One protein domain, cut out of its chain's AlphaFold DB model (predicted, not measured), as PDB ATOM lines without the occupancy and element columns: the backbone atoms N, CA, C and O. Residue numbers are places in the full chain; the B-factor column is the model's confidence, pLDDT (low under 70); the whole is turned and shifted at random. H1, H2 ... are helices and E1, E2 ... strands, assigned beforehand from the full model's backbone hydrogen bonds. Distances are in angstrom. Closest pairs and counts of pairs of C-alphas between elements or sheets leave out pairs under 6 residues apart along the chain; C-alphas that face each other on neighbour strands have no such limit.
ATOM      1  N   PHE A  36     -71.094 100.343  16.335       96.81
ATOM      2  CA  PHE A  36     -71.701  99.023  16.460       96.81
ATOM      3  C   PHE A  36     -72.657  98.959  17.643       96.81
ATOM      4  O   PHE A  36     -72.344  99.430  18.733       96.81
ATOM      5  N   ARG A  37     -73.809  98.316  17.465       96.62
ATOM      6  CA  ARG A  37     -74.749  98.017  18.556       96.62
ATOM      7  C   ARG A  37     -75.326  96.614  18.431       96.62
ATOM      8  O   ARG A  37     -75.275  96.000  17.368       96.62
ATOM      9  N   GLY A  38     -75.910  96.107  19.511       95.12
ATOM     10  CA  GLY A  38     -76.601  94.817  19.491       95.12
ATOM     11  C   GLY A  38     -77.934  94.892  18.739       95.12
ATOM     12  O   GLY A  38     -78.705  95.836  18.918       95.12
ATOM     13  N   ALA A  39     -78.246  93.883  17.931       93.00
ATOM     14  CA  ALA A  39     -79.592  93.653  17.414       93.00
ATOM     15  C   ALA A  39     -80.473  92.967  18.477       93.00
ATOM     16  O   ALA A  39     -79.982  92.415  19.463       93.00
ATOM     17  N   ALA A  40     -81.795  92.991  18.284       89.56
ATOM     18  CA  ALA A  40     -82.742  92.362  19.212       89.56
ATOM     19  C   ALA A  40     -82.623  90.824  19.259       89.56
ATOM     20  O   ALA A  40     -83.001  90.205  20.248       89.56
ATOM     21  N   ASP A  41     -82.092  90.216  18.199       87.62
ATOM     22  CA  ASP A  41     -81.852  88.777  18.052       87.62
ATOM     23  C   ASP A  41     -80.418  88.359  18.437       87.62
ATOM     24  O   ASP A  41     -80.027  87.213  18.220       87.62
ATOM     25  N   GLY A  42     -79.630  89.272  19.019       87.50
ATOM     26  CA  GLY A  42     -78.228  89.037  19.373       87.50
ATOM     27  C   GLY A  42     -77.243  89.225  18.215       87.50
ATOM     28  O   GLY A  42     -76.049  88.991  18.402       87.50
ATOM     29  N   GLY A  43     -77.709  89.655  17.036       92.12
ATOM     30  CA  GLY A  43     -76.853  90.094  15.935       92.12
ATOM     31  C   GLY A  43     -76.090  91.391  16.233       92.12
ATOM     32  O   GLY A  43     -76.252  92.018  17.280       92.12
ATOM     33  N   THR A  44     -75.249  91.811  15.289       95.38
ATOM     34  CA  THR A  44     -74.519  93.088  15.344       95.38
ATOM     35  C   THR A  44     -75.064  94.023  14.276       95.38
ATOM     36  O   THR A  44     -75.202  93.631  13.119       95.38
ATOM     37  N   VAL A  45     -75.374  95.253  14.666       97.00
ATOM     38  CA  VAL A  45     -75.815  96.326  13.775       97.00
ATOM     39  C   VAL A  45     -74.678  97.318  13.627       97.00
ATOM     40  O   VAL A  45     -74.208  97.861  14.624       97.00
ATOM     41  N   VAL A  46     -74.270  97.557  12.388       96.88
ATOM     42  CA  VAL A  46     -73.449  98.698  11.993       96.88
ATOM     43  C   VAL A  46     -74.331  99.935  12.050       96.88
ATOM     44  O   VAL A  46     -75.426  99.956  11.484       96.88
ATOM     45  N   VAL A  47     -73.864 100.945  12.765       96.94
ATOM     46  CA  VAL A  47     -74.521 102.236  12.926       96.94
ATOM     47  C   VAL A  47     -73.647 103.270  12.246       96.94
ATOM     48  O   VAL A  47     -72.467 103.404  12.569       96.94
ATOM     49  N   VAL A  48     -74.248 104.023  11.337       95.31
ATOM     50  CA  VAL A  48     -73.682 105.264  10.806       95.31
ATOM     51  C   VAL A  48     -74.652 106.409  11.079       95.31
ATOM     52  O   VAL A  48     -75.725 106.211  11.662       95.31
ATOM     53  N   GLY A  49     -74.260 107.625  10.720       93.94
ATOM     54  CA  GLY A  49     -75.166 108.759  10.761       93.94
ATOM     55  C   GLY A  49     -75.961 108.960   9.467       93.94
ATOM     56  O   GLY A  49     -75.628 108.387   8.427       93.94
ATOM     57  N   PRO A  50     -77.036 109.767   9.514       93.62
ATOM     58  CA  PRO A  50     -77.960 109.954   8.397       93.62
ATOM     59  C   PRO A  50     -77.332 110.592   7.143       93.62
ATOM     60  O   PRO A  50     -77.778 110.300   6.034       93.62
ATOM     61  N   ARG A  51     -76.311 111.447   7.279       92.19
ATOM     62  CA  ARG A  51     -75.558 112.019   6.150       92.19
ATOM     63  C   ARG A  51     -74.704 110.951   5.483       92.19
ATOM     64  O   ARG A  51     -74.840 110.755   4.280       92.19
ATOM     65  N   THR A  52     -73.917 110.198   6.256       92.94
ATOM     66  CA  THR A  52     -73.191 109.028   5.734       92.94
ATOM     67  C   THR A  52     -74.149 108.046   5.064       92.94
ATOM     68  O   THR A  52     -73.900 107.608   3.946       92.94
ATOM     69  N   ALA A  53     -75.281 107.734   5.697       94.56
ATOM     70  CA  ALA A  53     -76.265 106.792   5.170       94.56
ATOM     71  C   ALA A  53     -76.795 107.188   3.786       94.56
ATOM     72  O   ALA A  53     -77.059 106.314   2.954       94.56
ATOM     73  N   ALA A  54     -76.967 108.490   3.540       92.62
ATOM     74  CA  ALA A  54     -77.460 109.020   2.274       92.62
ATOM     75  C   ALA A  54     -76.464 108.828   1.119       92.62
ATOM     76  O   ALA A  54     -76.889 108.606  -0.015       92.62
ATOM     77  N   GLU A  55     -75.166 108.884   1.415       91.75
ATOM     78  CA  GLU A  55     -74.068 108.806   0.442       91.75
ATOM     79  C   GLU A  55     -73.447 107.405   0.331       91.75
ATOM     80  O   GLU A  55     -72.752 107.113  -0.638       91.75
ATOM     81  N   MET A  56     -73.715 106.530   1.303       94.06
ATOM     82  CA  MET A  56     -73.174 105.176   1.374       94.06
ATOM     83  C   MET A  56     -73.594 104.323   0.172       94.06
ATOM     84  O   MET A  56     -74.789 104.117  -0.080       94.06
ATOM     85  N   THR A  57     -72.601 103.759  -0.515       95.88
ATOM     86  CA  THR A  57     -72.777 102.847  -1.648       95.88
ATOM     87  C   THR A  57     -72.476 101.400  -1.308       95.88
ATOM     88  O   THR A  57     -73.057 100.532  -1.952       95.88
ATOM     89  N   ALA A  58     -71.633 101.113  -0.314       97.06
ATOM     90  CA  ALA A  58     -71.335  99.738   0.075       97.06
ATOM     91  C   ALA A  58     -71.059  99.582   1.574       97.06
ATOM     92  O   ALA A  58     -70.691 100.535   2.267       97.06
ATOM     93  N   VAL A  59     -71.267  98.356   2.052       97.56
ATOM     94  CA  VAL A  59     -70.805  97.885   3.360       97.56
ATOM     95  C   VAL A  59     -70.071  96.572   3.145       97.56
ATOM     96  O   VAL A  59     -70.669  95.601   2.675       97.56
ATOM     97  N   THR A  60     -68.802  96.548   3.529       96.75
ATOM     98  CA  THR A  60     -67.890  95.430   3.286       96.75
ATOM     99  C   THR A  60     -67.329  94.931   4.609       96.75
ATOM    100  O   THR A  60     -66.855  95.707   5.433       96.75
ATOM    101  N   VAL A  61     -67.389  93.625   4.854       96.12
ATOM    102  CA  VAL A  61     -66.773  93.001   6.029       96.12
ATOM    103  C   VAL A  61     -65.498  92.305   5.604       96.12
ATOM    104  O   VAL A  61     -65.523  91.420   4.748       96.12
ATOM    105  N   HIS A  62     -64.407  92.633   6.280       94.12
ATOM    106  CA  HIS A  62     -63.086  92.101   5.994       94.12
ATOM    107  C   HIS A  62     -62.617  91.106   7.057       94.12
ATOM    108  O   HIS A  62     -62.952  91.205   8.240       94.12
ATOM    109  N   ALA A  63     -61.813  90.134   6.629       91.31
ATOM    110  CA  ALA A  63     -61.096  89.230   7.517       91.31
ATOM    111  C   ALA A  63     -59.820  89.873   8.070       91.31
ATOM    112  O   ALA A  63     -59.214  90.739   7.442       91.31
ATOM    113  N   ARG A  64     -59.331  89.360   9.206       79.94
ATOM    114  CA  ARG A  64     -58.001  89.729   9.708       79.94
ATOM    115  C   ARG A  64     -56.904  89.159   8.806       79.94
ATOM    116  O   ARG A  64     -56.850  87.949   8.597       79.94
ATOM    117  N   GLY A  65     -55.960  90.002   8.392       66.62
ATOM    118  CA  GLY A  65     -54.753  89.587   7.672       66.62
ATOM    119  C   GLY A  65     -54.629  90.223   6.289       66.62
ATOM    120  O   GLY A  65     -55.496  90.973   5.860       66.62
ATOM    121  N   ARG A  66     -53.514  89.945   5.605       60.84
ATOM    122  CA  ARG A  66     -53.350  90.311   4.190       60.84
ATOM    123  C   ARG A  66     -54.142  89.347   3.317       60.84
ATOM    124  O   ARG A  66     -54.400  88.219   3.746       60.84
ATOM    125  N   ALA A  67     -54.474  89.768   2.100       61.41
ATOM    126  CA  ALA A  67     -54.984  88.842   1.108       61.41
ATOM    127  C   ALA A  67     -54.095  87.604   0.980       61.41
ATOM    128  O   ALA A  67     -52.871  87.639   1.135       61.41
ATOM    129  N   THR A  68     -54.750  86.483   0.699       59.97
ATOM    130  CA  THR A  68     -54.092  85.220   0.367       59.97
ATOM    131  C   THR A  68     -53.308  85.300  -0.942       59.97
ATOM    132  O   THR A  68     -52.373  84.518  -1.116       59.97
ATOM    133  N   ASP A  69     -53.657  86.233  -1.833       56.81
ATOM    134  CA  ASP A  69     -52.865  86.565  -3.015       56.81
ATOM    135  C   ASP A  69     -51.832  87.653  -2.660       56.81
ATOM    136  O   ASP A  69     -52.214  88.728  -2.201       56.81
ATOM    137  N   PRO A  70     -50.524  87.420  -2.864       54.91
ATOM    138  CA  PRO A  70     -49.490  88.431  -2.650       54.91
ATOM    139  C   PRO A  70     -49.649  89.708  -3.491       54.91
ATOM    140  O   PRO A  70     -48.976  90.696  -3.191       54.91
ATOM    141  N   GLN A  71     -50.451  89.679  -4.563       57.56
ATOM    142  CA  GLN A  71     -50.763  90.851  -5.386       57.56
ATOM    143  C   GLN A  71     -51.934  91.676  -4.849       57.56
ATOM    144  O   GLN A  71     -52.015  92.865  -5.155       57.56
ATOM    145  N   ASP A  72     -52.789  91.085  -4.015       61.56
ATOM    146  CA  ASP A  72     -53.880  91.800  -3.371       61.56
ATOM    147  C   ASP A  72     -53.353  92.501  -2.116       61.56
ATOM    148  O   ASP A  72     -52.801  91.908  -1.185       61.56
ATOM    149  N   THR A  73     -53.498  93.822  -2.103       67.56
ATOM    150  CA  THR A  73     -53.082  94.647  -0.960       67.56
ATOM    151  C   THR A  73     -54.185  94.808   0.085       67.56
ATOM    152  O   THR A  73     -53.901  95.248   1.200       67.56
ATOM    153  N   GLU A  74     -55.410  94.390  -0.238       75.38
ATOM    154  CA  GLU A  74     -56.589  94.523   0.616       75.38
ATOM    155  C   GLU A  74     -56.860  93.247   1.431       75.38
ATOM    156  O   GLU A  74     -56.481  92.148   1.025       75.38
ATOM    157  N   PRO A  75     -57.487  93.339   2.615       83.88
ATOM    158  CA  PRO A  75     -57.855  92.155   3.381       83.88
ATOM    159  C   PRO A  75     -58.976  91.358   2.685       83.88
ATOM    160  O   PRO A  75     -59.867  91.964   2.089       83.88
ATOM    161  N   PRO A  76     -59.026  90.016   2.815       88.88
ATOM    162  CA  PRO A  76     -60.078  89.206   2.200       88.88
ATOM    163  C   PRO A  76     -61.491  89.647   2.602       88.88
ATOM    164  O   PRO A  76     -61.788  89.757   3.796       88.88
ATOM    165  N   VAL A  77     -62.377  89.815   1.619       92.94
ATOM    166  CA  VAL A  77     -63.797  90.127   1.842       92.94
ATOM    167  C   VAL A  77     -64.546  88.875   2.306       92.94
ATOM    168  O   VAL A  77     -64.463  87.809   1.695       92.94
ATOM    169  N   LEU A  78     -65.281  88.996   3.410       94.94
ATOM    170  CA  LEU A  78     -66.086  87.929   4.011       94.94
ATOM    171  C   LEU A  78     -67.577  88.045   3.702       94.94
ATOM    172  O   LEU A  78     -68.274  87.028   3.732       94.94
ATOM    173  N   TRP A  79     -68.050  89.269   3.483       97.12
ATOM    174  CA  TRP A  79     -69.430  89.612   3.154       97.12
ATOM    175  C   TRP A  79     -69.476  91.040   2.608       97.12
ATOM    176  O   TRP A  79     -68.738  91.892   3.100       97.12
ATOM    177  N   GLN A  80     -70.335  91.305   1.627       97.69
ATOM    178  CA  GLN A  80     -70.475  92.634   1.034       97.69
ATOM    179  C   GLN A  80     -71.888  92.861   0.510       97.69
ATOM    180  O   GLN A  80     -72.487  91.982  -0.121       97.69
ATOM    181  N   ILE A  81     -72.388  94.072   0.739       98.44
ATOM    182  CA  ILE A  81     -73.612  94.583   0.131       98.44
ATOM    183  C   ILE A  81     -73.345  95.898  -0.595       98.44
ATOM    184  O   ILE A  81     -72.546  96.716  -0.144       98.44
ATOM    185  N   GLU A  82     -74.076  96.128  -1.681       98.31
ATOM    186  CA  GLU A  82     -74.007  97.351  -2.480       98.31
ATOM    187  C   GLU A  82     -75.389  97.972  -2.661       98.31
ATOM    188  O   GLU A  82     -76.391  97.275  -2.846       98.31
ATOM    189  N   ARG A  83     -75.451  99.301  -2.615       96.88
ATOM    190  CA  ARG A  83     -76.665 100.083  -2.833       96.88
ATOM    191  C   ARG A  83     -76.990 100.085  -4.325       96.88
ATOM    192  O   ARG A  83     -76.245 100.626  -5.134       96.88
ATOM    193  N   VAL A  84     -78.153  99.553  -4.685       96.81
ATOM    194  CA  VAL A  84     -78.649  99.512  -6.077       96.81
ATOM    195  C   VAL A  84     -79.854 100.415  -6.309       96.81
ATOM    196  O   VAL A  84     -80.307 100.582  -7.440       96.81
ATOM    197  N   GLY A  85     -80.422 100.972  -5.243       93.00
ATOM    198  CA  GLY A  85     -81.644 101.749  -5.324       93.00
ATOM    199  C   GLY A  85     -81.837 102.686  -4.139       93.00
ATOM    200  O   GLY A  85     -80.977 102.792  -3.260       93.00
ATOM    201  N   PRO A  86     -82.973 103.396  -4.113       91.50
ATOM    202  CA  PRO A  86     -83.302 104.273  -3.006       91.50
ATOM    203  C   PRO A  86     -83.571 103.463  -1.736       91.50
ATOM    204  O   PRO A  86     -84.154 102.377  -1.770       91.50
ATOM    205  N   THR A  87     -83.188 104.037  -0.604       91.94
ATOM    206  CA  THR A  87     -83.492 103.503   0.724       91.94
ATOM    207  C   THR A  87     -84.825 104.043   1.241       91.94
ATOM    208  O   THR A  87     -85.294 105.080   0.758       91.94
ATOM    209  N   PRO A  88     -85.466 103.368   2.214       91.25
ATOM    210  CA  PRO A  88     -86.701 103.855   2.818       91.25
ATOM    211  C   PRO A  88     -86.565 105.280   3.360       91.25
ATOM    212  O   PRO A  88     -85.512 105.675   3.866       91.25
ATOM    213  N   HIS A  89     -87.652 106.050   3.288       88.38
ATOM    214  CA  HIS A  89     -87.689 107.388   3.868       88.38
ATOM    215  C   HIS A  89     -87.469 107.318   5.387       88.38
ATOM    216  O   HIS A  89     -88.180 106.591   6.080       88.38
ATOM    217  N   GLY A  90     -86.518 108.103   5.900       86.50
ATOM    218  CA  GLY A  90     -86.148 108.094   7.319       86.50
ATOM    219  C   GLY A  90     -85.248 106.925   7.731       86.50
ATOM    220  O   GLY A  90     -85.164 106.620   8.915       86.50
ATOM    221  N   TRP A  91     -84.611 106.237   6.778       92.88
ATOM    222  CA  TRP A  91     -83.552 105.288   7.105       92.88
ATOM    223  C   TRP A  91     -82.262 106.025   7.470       92.88
ATOM    224  O   TRP A  91     -81.722 106.775   6.660       92.88
ATOM    225  N   ASP A  92     -81.762 105.762   8.675       92.25
ATOM    226  CA  ASP A  92     -80.613 106.463   9.258       92.25
ATOM    227  C   ASP A  92     -79.282 105.703   9.099       92.25
ATOM    228  O   ASP A  92     -78.308 106.037   9.766       92.25
ATOM    229  N   GLY A  93     -79.235 104.665   8.255       93.56
ATOM    230  CA  GLY A  93     -77.995 103.936   7.944       93.56
ATOM    231  C   GLY A  93     -77.704 102.701   8.791       93.56
ATOM    232  O   GLY A  93     -76.622 102.136   8.688       93.56
ATOM    233  N   ASP A  94     -78.651 102.245   9.607       96.12
ATOM    234  CA  ASP A  94     -78.470 101.009  10.365       96.12
ATOM    235  C   ASP A  94     -78.464  99.790   9.427       96.12
ATOM    236  O   ASP A  94     -79.434  99.557   8.694       96.12
ATOM    237  N   VAL A  95     -77.394  98.992   9.496       97.06
ATOM    238  CA  VAL A  95     -77.209  97.758   8.717       97.06
ATOM    239  C   VAL A  95     -76.893  96.605   9.656       97.06
ATOM    240  O   VAL A  95     -75.886  96.618  10.356       97.06
ATOM    241  N   GLU A  96     -77.730  95.571   9.675       96.50
ATOM    242  CA  GLU A  96     -77.426  94.367  10.448       96.50
ATOM    243  C   GLU A  96     -76.482  93.435   9.677       96.50
ATOM    244  O   GLU A  96     -76.733  93.072   8.530       96.50
ATOM    245  N   LEU A  97     -75.402  93.020  10.335       95.12
ATOM    246  CA  LEU A  97     -74.347  92.192   9.767       95.12
ATOM    247  C   LEU A  97     -74.861  90.813   9.308       95.12
ATOM    248  O   LEU A  97     -75.276  89.968  10.114       95.12
ATOM    249  N   GLY A  98     -74.768  90.568   7.995       94.19
ATOM    250  CA  GLY A  98     -75.276  89.365   7.325       94.19
ATOM    251  C   GLY A  98     -76.735  89.454   6.874       94.19
ATOM    252  O   GLY A  98     -77.308  88.432   6.501       94.19
ATOM    253  N   LYS A  99     -77.356  90.639   6.930       95.69
ATOM    254  CA  LYS A  99     -78.686  90.903   6.369       95.69
ATOM    255  C   LYS A  99     -78.601  92.020   5.331       95.69
ATOM    256  O   LYS A  99     -77.863  92.985   5.499       95.69
ATOM    257  N   VAL A 100     -79.395  91.902   4.271       96.69
ATOM    258  CA  VAL A 100     -79.443  92.896   3.191       96.69
ATOM    259  C   VAL A 100     -80.591  93.877   3.458       96.69
ATOM    260  O   VAL A 100     -81.753  93.461   3.434       96.69
ATOM    261  N   PRO A 101     -80.314  95.163   3.739       95.75
ATOM    262  CA  PRO A 101     -81.357  96.169   3.906       95.75
ATOM    263  C   PRO A 101     -82.043  96.496   2.570       95.75
ATOM    264  O   PRO A 101     -81.513  96.255   1.484       95.75
ATOM    265  N   GLN A 102     -83.239  97.084   2.632       96.31
ATOM    266  CA  GLN A 102     -83.948  97.523   1.429       96.31
ATOM    267  C   GLN A 102     -83.134  98.577   0.660       96.31
ATOM    268  O   GLN A 102     -82.643  99.537   1.249       96.31
ATOM    269  N   GLY A 103     -83.052  98.423  -0.666       96.00
ATOM    270  CA  GLY A 103     -82.266  99.300  -1.543       96.00
ATOM    271  C   GLY A 103     -80.843  98.799  -1.806       96.00
ATOM    272  O   GLY A 103     -80.130  99.413  -2.597       96.00
ATOM    273  N   PHE A 104     -80.458  97.672  -1.198       98.19
ATOM    274  CA  PHE A 104     -79.162  97.024  -1.375       98.19
ATOM    275  C   PHE A 104     -79.309  95.625  -1.987       98.19
ATOM    276  O   PHE A 104     -80.382  95.019  -1.940       98.19
ATOM    277  N   VAL A 105     -78.215  95.113  -2.545       98.19
ATOM    278  CA  VAL A 105     -78.043  93.710  -2.942       98.19
ATOM    279  C   VAL A 105     -76.787  93.149  -2.304       98.19
ATOM    280  O   VAL A 105     -75.837  93.879  -2.043       98.19
ATOM    281  N   GLU A 106     -76.782  91.845  -2.069       98.06
ATOM    282  CA  GLU A 106     -75.581  91.122  -1.665       98.06
ATOM    283  C   GLU A 106     -74.705  90.849  -2.888       98.06
ATOM    284  O   GLU A 106     -75.167  90.238  -3.855       98.06
ATOM    285  N   THR A 107     -73.452  91.304  -2.845       97.81
ATOM    286  CA  THR A 107     -72.448  91.052  -3.892       97.81
ATOM    287  C   THR A 107     -71.441  89.987  -3.473       97.81
ATOM    288  O   THR A 107     -70.963  89.231  -4.319       97.81
ATOM    289  N   VAL A 108     -71.199  89.841  -2.166       96.44
ATOM    290  CA  VAL A 108     -70.435  88.729  -1.587       96.44
ATOM    291  C   VAL A 108     -71.238  88.113  -0.447       96.44
ATOM    292  O   VAL A 108     -71.466  88.752   0.578       96.44
ATOM    293  N   ALA A 109     -71.647  86.854  -0.614       95.00
ATOM    294  CA  ALA A 109     -72.408  86.123   0.395       95.00
ATOM    295  C   ALA A 109     -71.563  85.791   1.639       95.00
ATOM    296  O   ALA A 109     -70.361  85.540   1.506       95.00
ATOM    297  N   PRO A 110     -72.163  85.720   2.847       91.81
ATOM    298  CA  PRO A 110     -71.409  85.471   4.062       91.81
ATOM    299  C   PRO A 110     -70.827  84.059   4.048       91.81
ATOM    300  O   PRO A 110     -71.552  83.060   4.001       91.81
ATOM    301  N   ALA A 111     -69.503  83.959   4.128       84.88
ATOM    302  CA  ALA A 111     -68.835  82.669   4.227       84.88
ATOM    303  C   ALA A 111     -69.227  81.917   5.520       84.88
ATOM    304  O   ALA A 111     -69.570  82.515   6.540       84.88
ATOM    305  N   ALA A 112     -69.126  80.585   5.535       86.75
ATOM    306  CA  ALA A 112     -69.335  79.822   6.770       86.75
ATOM    307  C   ALA A 112     -68.373  80.304   7.879       86.75
ATOM    308  O   ALA A 112     -67.183  80.535   7.624       86.75
ATOM    309  N   GLY A 113     -68.897  80.497   9.095       86.50
ATOM    310  CA  GLY A 113     -68.124  81.003  10.238       86.50
ATOM    311  C   GLY A 113     -67.448  82.357   9.976       86.50
ATOM    312  O   GLY A 113     -66.283  82.561  10.320       86.50
ATOM    313  N   TRP A 114     -68.098  83.248   9.221       90.06
ATOM    314  CA  TRP A 114     -67.527  84.558   8.902       90.06
ATOM    315  C   TRP A 114     -67.489  85.491  10.114       90.06
ATOM    316  O   TRP A 114     -66.554  86.272  10.229       90.06
ATOM    317  N   ARG A 115     -68.460  85.395  11.033       87.12
ATOM    318  CA  ARG A 115     -68.564  86.288  12.201       87.12
ATOM    319  C   ARG A 115     -67.365  86.156  13.137       87.12
ATOM    320  O   ARG A 115     -66.907  87.145  13.689       87.12
ATOM    321  N   GLU A 116     -66.822  84.950  13.272       88.81
ATOM    322  CA  GLU A 116     -65.630  84.668  14.073       88.81
ATOM    323  C   GLU A 116     -64.338  85.167  13.406       88.81
ATOM    324  O   GLU A 116     -63.304  85.272  14.063       88.81
ATOM    325  N   ARG A 117     -64.379  85.449  12.098       90.12
ATOM    326  CA  ARG A 117     -63.232  85.903  11.296       90.12
ATOM    327  C   ARG A 117     -63.296  87.382  10.923       90.12
ATOM    328  O   ARG A 117     -62.284  87.914  10.465       90.12
ATOM    329  N   ALA A 118     -64.461  88.004  11.081       92.44
ATOM    330  CA  ALA A 118     -64.709  89.405  10.792       92.44
ATOM    331  C   ALA A 118     -63.827  90.277  11.686       92.44
ATOM    332  O   ALA A 118     -63.890  90.167  12.905       92.44
ATOM    333  N   ALA A 119     -62.983  91.096  11.071       92.00
ATOM    334  CA  ALA A 119     -62.056  91.974  11.767       92.00
ATOM    335  C   ALA A 119     -62.521  93.421  11.708       92.00
ATOM    336  O   ALA A 119     -62.577  94.076  12.741       92.00
ATOM    337  N   ASP A 120     -62.911  93.880  10.521       93.00
ATOM    338  CA  ASP A 120     -63.275  95.268  10.266       93.00
ATOM    339  C   ASP A 120     -64.500  95.331   9.352       93.00
ATOM    340  O   ASP A 120     -64.705  94.464   8.495       93.00
ATOM    341  N   VAL A 121     -65.311  96.370   9.538       94.44
ATOM    342  CA  VAL A 121     -66.358  96.766   8.593       94.44
ATOM    343  C   VAL A 121     -65.940  98.054   7.931       94.44
ATOM    344  O   VAL A 121     -65.586  99.004   8.624       94.44
ATOM    345  N   TRP A 122     -66.011  98.085   6.608       94.50
ATOM    346  CA  TRP A 122     -65.838  99.279   5.804       94.50
ATOM    347  C   TRP A 122     -67.205  99.768   5.343       94.50
ATOM    348  O   TRP A 122     -68.044  98.990   4.885       94.50
ATOM    349  N   VAL A 123     -67.441 101.062   5.522       95.19
ATOM    350  CA  VAL A 123     -68.606 101.777   5.009       95.19
ATOM    351  C   VAL A 123     -68.111 102.754   3.960       95.19
ATOM    352  O   VAL A 123     -67.296 103.627   4.256       95.19
ATOM    353  N   GLU A 124     -68.597 102.597   2.736       93.50
ATOM    354  CA  GLU A 124     -67.930 103.138   1.556       93.50
ATOM    355  C   GLU A 124     -68.855 104.027   0.732       93.50
ATOM    356  O   GLU A 124     -70.068 103.805   0.649       93.50
ATOM    357  N   ASN A 125     -68.239 105.001   0.072       90.75
ATOM    358  CA  ASN A 125     -68.750 105.649  -1.124       90.75
ATOM    359  C   ASN A 125     -67.709 105.463  -2.261       90.75
ATOM    360  O   ASN A 125     -66.634 104.913  -2.019       90.75
ATOM    361  N   PRO A 126     -67.953 105.935  -3.494       86.81
ATOM    362  CA  PRO A 126     -67.020 105.739  -4.609       86.81
ATOM    363  C   PRO A 126     -65.614 106.349  -4.437       86.81
ATOM    364  O   PRO A 126     -64.748 106.101  -5.271       86.81
ATOM    365  N   CYS A 127     -65.387 107.178  -3.416       85.00
ATOM    366  CA  CYS A 127     -64.176 107.988  -3.256       85.00
ATOM    367  C   CYS A 127     -63.465 107.789  -1.917       85.00
ATOM    368  O   CYS A 127     -62.323 108.216  -1.752       85.00
ATOM    369  N   SER A 128     -64.149 107.256  -0.913       85.50
ATOM    370  CA  SER A 128     -63.687 107.222   0.468       85.50
ATOM    371  C   SER A 128     -64.412 106.130   1.238       85.50
ATOM    372  O   SER A 128     -65.539 105.753   0.915       85.50
ATOM    373  N   PHE A 129     -63.781 105.670   2.310       88.81
ATOM    374  CA  PHE A 129     -64.384 104.739   3.247       88.81
ATOM    375  C   PHE A 129     -64.117 105.181   4.684       88.81
ATOM    376  O   PHE A 129     -63.106 105.820   4.976       88.81
ATOM    377  N   GLY A 130     -65.044 104.848   5.577       88.69
ATOM    378  CA  GLY A 130     -64.785 104.756   7.010       88.69
ATOM    379  C   GLY A 130     -64.692 103.297   7.410       88.69
ATOM    380  O   GLY A 130     -65.298 102.436   6.771       88.69
ATOM    381  N   SER A 131     -63.954 103.013   8.473       90.69
ATOM    382  CA  SER A 131     -63.794 101.653   8.971       90.69
ATOM    383  C   SER A 131     -63.933 101.597  10.480       90.69
ATOM    384  O   SER A 131     -63.541 102.534  11.171       90.69
ATOM    385  N   GLY A 132     -64.427 100.474  10.991       90.56
ATOM    386  CA  GLY A 132     -64.450 100.198  12.422       90.56
ATOM    387  C   GLY A 132     -64.200  98.718  12.718       90.56
ATOM    388  O   GLY A 132     -64.682  97.868  11.959       90.56
ATOM    389  N   PRO A 133     -63.486  98.395  13.812       91.50
ATOM    390  CA  PRO A 133     -63.222  97.016  14.189       91.50
ATOM    391  C   PRO A 133     -64.505  96.335  14.669       91.50
ATOM    392  O   PRO A 133     -65.230  96.873  15.506       91.50
ATOM    393  N   VAL A 134     -64.777  95.130  14.168       91.94
ATOM    394  CA  VAL A 134     -65.963  94.345  14.530       91.94
ATOM    395  C   VAL A 134     -65.861  93.903  15.995       91.94
ATOM    396  O   VAL A 134     -64.939  93.164  16.352       91.94
ATOM    397  N   PRO A 135     -66.817  94.274  16.864       90.50
ATOM    398  CA  PRO A 135     -66.811  93.802  18.240       90.50
ATOM    399  C   PRO A 135     -67.153  92.311  18.303       90.50
ATOM    400  O   PRO A 135     -68.178  91.868  17.787       90.50
ATOM    401  N   HIS A 136     -66.323  91.531  18.997       85.69
ATOM    402  CA  HIS A 136     -66.608  90.116  19.276       85.69
ATOM    403  C   HIS A 136     -67.308  89.894  20.625       85.69
ATOM    404  O   HIS A 136     -67.794  88.797  20.906       85.69
ATOM    405  N   ALA A 137     -67.346  90.920  21.478       86.25
ATOM    406  CA  ALA A 137     -68.096  90.892  22.725       86.25
ATOM    407  C   ALA A 137     -69.591  91.142  22.468       86.25
ATOM    408  O   ALA A 137     -69.970  91.809  21.507       86.25
ATOM    409  N   ALA A 138     -70.448  90.635  23.356       86.12
ATOM    410  CA  ALA A 138     -71.881  90.887  23.272       86.12
ATOM    411  C   ALA A 138     -72.183  92.388  23.429       86.12
ATOM    412  O   ALA A 138     -71.811  93.002  24.431       86.12
ATOM    413  N   LEU A 139     -72.889  92.961  22.452       91.38
ATOM    414  CA  LEU A 139     -73.254  94.375  22.423       91.38
ATOM    415  C   LEU A 139     -74.659  94.605  22.989       91.38
ATOM    416  O   LEU A 139     -75.558  93.775  22.847       91.38
ATOM    417  N   ARG A 140     -74.873  95.772  23.601       91.56
ATOM    418  CA  ARG A 140     -76.195  96.198  24.082       91.56
ATOM    419  C   ARG A 140     -76.957  96.882  22.948       91.56
ATOM    420  O   ARG A 140     -76.364  97.495  22.071       91.56
ATOM    421  N   THR A 141     -78.285  96.789  22.958       87.94
ATOM    422  CA  THR A 141     -79.124  97.306  21.859       87.94
ATOM    423  C   THR A 141     -79.215  98.834  21.809       87.94
ATOM    424  O   THR A 141     -79.446  99.389  20.737       87.94
ATOM    425  N   GLY A 142     -79.065  99.506  22.955       86.44
ATOM    426  CA  GLY A 142     -79.219 100.963  23.083       86.44
ATOM    427  C   GLY A 142     -77.915 101.762  23.060       86.44
ATOM    428  O   GLY A 142     -77.969 102.985  22.935       86.44
ATOM    429  N   ASP A 143     -76.776 101.076  23.150       92.56
ATOM    430  CA  ASP A 143     -75.454 101.689  23.235       92.56
ATOM    431  C   ASP A 143     -74.710 101.452  21.915       92.56
ATOM    432  O   ASP A 143     -74.778 100.356  21.354       92.56
ATOM    433  N   VAL A 144     -74.013 102.475  21.426       94.12
ATOM    434  CA  VAL A 144     -73.123 102.388  20.266       94.12
ATOM    435  C   VAL A 144     -71.691 102.301  20.770       94.12
ATOM    436  O   VAL A 144     -71.229 103.176  21.501       94.12
ATOM    437  N   VAL A 145     -71.004 101.236  20.377       92.62
ATOM    438  CA  VAL A 145     -69.574 101.026  20.595       92.62
ATOM    439  C   VAL A 145     -68.835 101.477  19.343       92.62
ATOM    440  O   VAL A 145     -69.162 101.033  18.243       92.62
ATOM    441  N   VAL A 146     -67.857 102.359  19.503       88.69
ATOM    442  CA  VAL A 146     -66.968 102.820  18.425       88.69
ATOM    443  C   VAL A 146     -65.533 102.354  18.694       88.69
ATOM    444  O   VAL A 146     -65.278 101.630  19.660       88.69
ATOM    445  N   GLU A 147     -64.588 102.751  17.842       80.25
ATOM    446  CA  GLU A 147     -63.173 102.409  18.002       80.25
ATOM    447  C   GLU A 147     -62.641 102.732  19.417       80.25
ATOM    448  O   GLU A 147     -62.987 103.743  20.038       80.25
ATOM    449  N   GLY A 148     -61.805 101.834  19.950       74.25
ATOM    450  CA  GLY A 148     -61.236 101.958  21.295       74.25
ATOM    451  C   GLY A 148     -62.214 101.645  22.433       74.25
ATOM    452  O   GLY A 148     -62.000 102.119  23.547       74.25
ATOM    453  N   ASP A 149     -63.279 100.883  22.159       77.88
ATOM    454  CA  ASP A 149     -64.323 100.487  23.120       77.88
ATOM    455  C   ASP A 149     -65.059 101.676  23.762       77.88
ATOM    456  O   ASP A 149     -65.654 101.564  24.838       77.88
ATOM    457  N   THR A 150     -65.045 102.836  23.097       86.44
ATOM    458  CA  THR A 150     -65.803 104.002  23.556       86.44
ATOM    459  C   THR A 150     -67.289 103.730  23.367       86.44
ATOM    460  O   THR A 150     -67.732 103.348  22.284       86.44
ATOM    461  N   VAL A 151     -68.063 103.938  24.431       90.25
ATOM    462  CA  VAL A 151     -69.507 103.701  24.446       90.25
ATOM    463  C   VAL A 151     -70.241 105.032  24.520       90.25
ATOM    464  O   VAL A 151     -69.972 105.841  25.407       90.25
ATOM    465  N   MET A 152     -71.190 105.241  23.613       93.19
ATOM    466  CA  MET A 152     -72.032 106.437  23.559       93.19
ATOM    467  C   MET A 152     -73.462 106.087  23.148       93.19
ATOM    468  O   MET A 152     -73.745 104.987  22.670       93.19
ATOM    469  N   THR A 153     -74.398 107.013  23.333       93.19
ATOM    470  CA  THR A 153     -75.771 106.807  22.861       93.19
ATOM    471  C   THR A 153     -75.854 106.929  21.339       93.19
ATOM    472  O   THR A 153     -75.088 107.661  20.715       93.19
ATOM    473  N   VAL A 154     -76.858 106.289  20.723       92.12
ATOM    474  CA  VAL A 154     -77.144 106.451  19.279       92.12
ATOM    475  C   VAL A 154     -77.306 107.928  18.900       92.12
ATOM    476  O   VAL A 154     -76.890 108.350  17.826       92.12
ATOM    477  N   LYS A 155     -77.906 108.726  19.790       93.00
ATOM    478  CA  LYS A 155     -78.129 110.152  19.557       93.00
ATOM    479  C   LYS A 155     -76.818 110.937  19.509       93.00
ATOM    480  O   LYS A 155     -76.683 111.776  18.628       93.00
ATOM    481  N   GLU A 156     -75.906 110.685  20.446       92.19
ATOM    482  CA  GLU A 156     -74.586 111.334  20.492       92.19
ATOM    483  C   GLU A 156     -73.741 110.930  19.285       92.19
ATOM    484  O   GLU A 156     -73.239 111.789  18.572       92.19
ATOM    485  N   PHE A 157     -73.692 109.632  18.973       92.25
ATOM    486  CA  PHE A 157     -72.958 109.142  17.809       92.25
ATOM    487  C   PHE A 157     -73.428 109.804  16.505       92.25
ATOM    488  O   PHE A 157     -72.627 110.273  15.703       92.25
ATOM    489  N   ARG A 158     -74.748 109.897  16.302       92.56
ATOM    490  CA  ARG A 158     -75.317 110.500  15.090       92.56
ATOM    491  C   ARG A 158     -75.275 112.027  15.082       92.56
ATOM    492  O   ARG A 158     -75.440 112.607  14.013       92.56
ATOM    493  N   SER A 159     -75.107 112.698  16.225       91.31
ATOM    494  CA  SER A 159     -74.946 114.159  16.227       91.31
ATOM    495  C   SER A 159     -73.593 114.598  15.682       91.31
ATOM    496  O   SER A 159     -73.498 115.707  15.159       91.31
ATOM    497  N   ASP A 160     -72.600 113.713  15.748       87.81
ATOM    498  CA  ASP A 160     -71.244 113.941  15.244       87.81
ATOM    499  C   ASP A 160     -71.078 113.475  13.787       87.81
ATOM    500  O   ASP A 160     -69.974 113.461  13.247       87.81
ATOM    501  N   ASP A 161     -72.177 113.110  13.124       89.12
ATOM    502  CA  ASP A 161     -72.164 112.668  11.738       89.12
ATOM    503  C   ASP A 161     -71.889 113.818  10.766       89.12
ATOM    504  O   ASP A 161     -72.719 114.706  10.525       89.12
TER     505      ASP A 161
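What this domain is: This is residues 36 to 161 of the 200 residues of an uncharacterized protein of Luteimicrobium xylanilyticum (UniProt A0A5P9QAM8). A twisted five-stranded sheet forms a wall; over one of its faces lie two small strand hairpins side by side, E1 with E2 and E8 with E9, and part of the long link of residues 84 to 103, while the other face is bare. H1 sits at an end of the wall, and H2 packs beside E8. The printed part has 126 residues, with named elements in the order E1 E2 H1 E3 E4 E5 E6 E7 E8 E9 H2; the large sheet is antiparallel, in the order E5 E4 E3 E6 E7. The class is mixed, helices and strands, with under half of the residues, 59, in named elements. The whole is compact, with a radius of gyration of the C-alphas of 14.2 A and spans of 42 by 33 by 26 A.

Where its parts are: Find C-alpha 36 at (-71.701, 99.023, 16.460), where E1, residues 36 to 38, begins. E2 is residues 44 to 47 and H1 residues 50 to 55. From C-alpha 58 at (-71.335, 99.738, 0.075), E3 runs 16.5 A to residue 63. E4, residues 77 to 83, is 16.9 A long; E5 is residues 104 to 108, 12.0 A. E6, residues 118 to 125, is the longest strand, 20.5 A; E7, residues 128 to 133, spans 17.1 A. E8 is residues 143 to 146, E9 150 to 153, and H2, residues 154 to 159, ends at C-alpha 159, (-74.946, 114.159, 16.227).

How they stand to each other: Start at E3, E4 and E5, a meander, each strand the antiparallel neighbour of the one before; look for N 61 and O 79 at 2.8 A, and N 105 and O 82 at 2.8 A. With E6 they make a Greek key, its first strand the antiparallel neighbour of its fourth: N 60 and O 122 are 2.9 A apart. E6 and the edge strand E7 form a hairpin, with N 123 and O 130 at 2.8 A. H1 only grazes this sheet, with residues 52 to 55. In the hairpin E1 and E2, N 45 and O 37 are 2.8 A apart; residues 45 to 46 of E2 also pair, antiparallel, with residues 95 to 96. The closest C-alphas of E1 and E8, those of Arg 37 and Val 144, are 5.0 A apart. In the hairpin E8 and E9, N 144 and O 152 are 2.8 A apart. The closest C-alphas of E8 and H2, those of Val 144 and Val 154, are 5.8 A apart. H2 is not on the five-stranded sheet. In H1 and H2 every O i to N i+4 pair is within hydrogen-bond range.

The domain as a whole: The C-alphas farthest apart, those of Pro 70 and His 89, are 43.1 A apart. The printed part has no cut. The links E3 to E4 and E4 to E5 are long, with 13 and 20 residues. The mean pLDDT of the printed part is 89.7; look for values under 70 at residues 65 to 73.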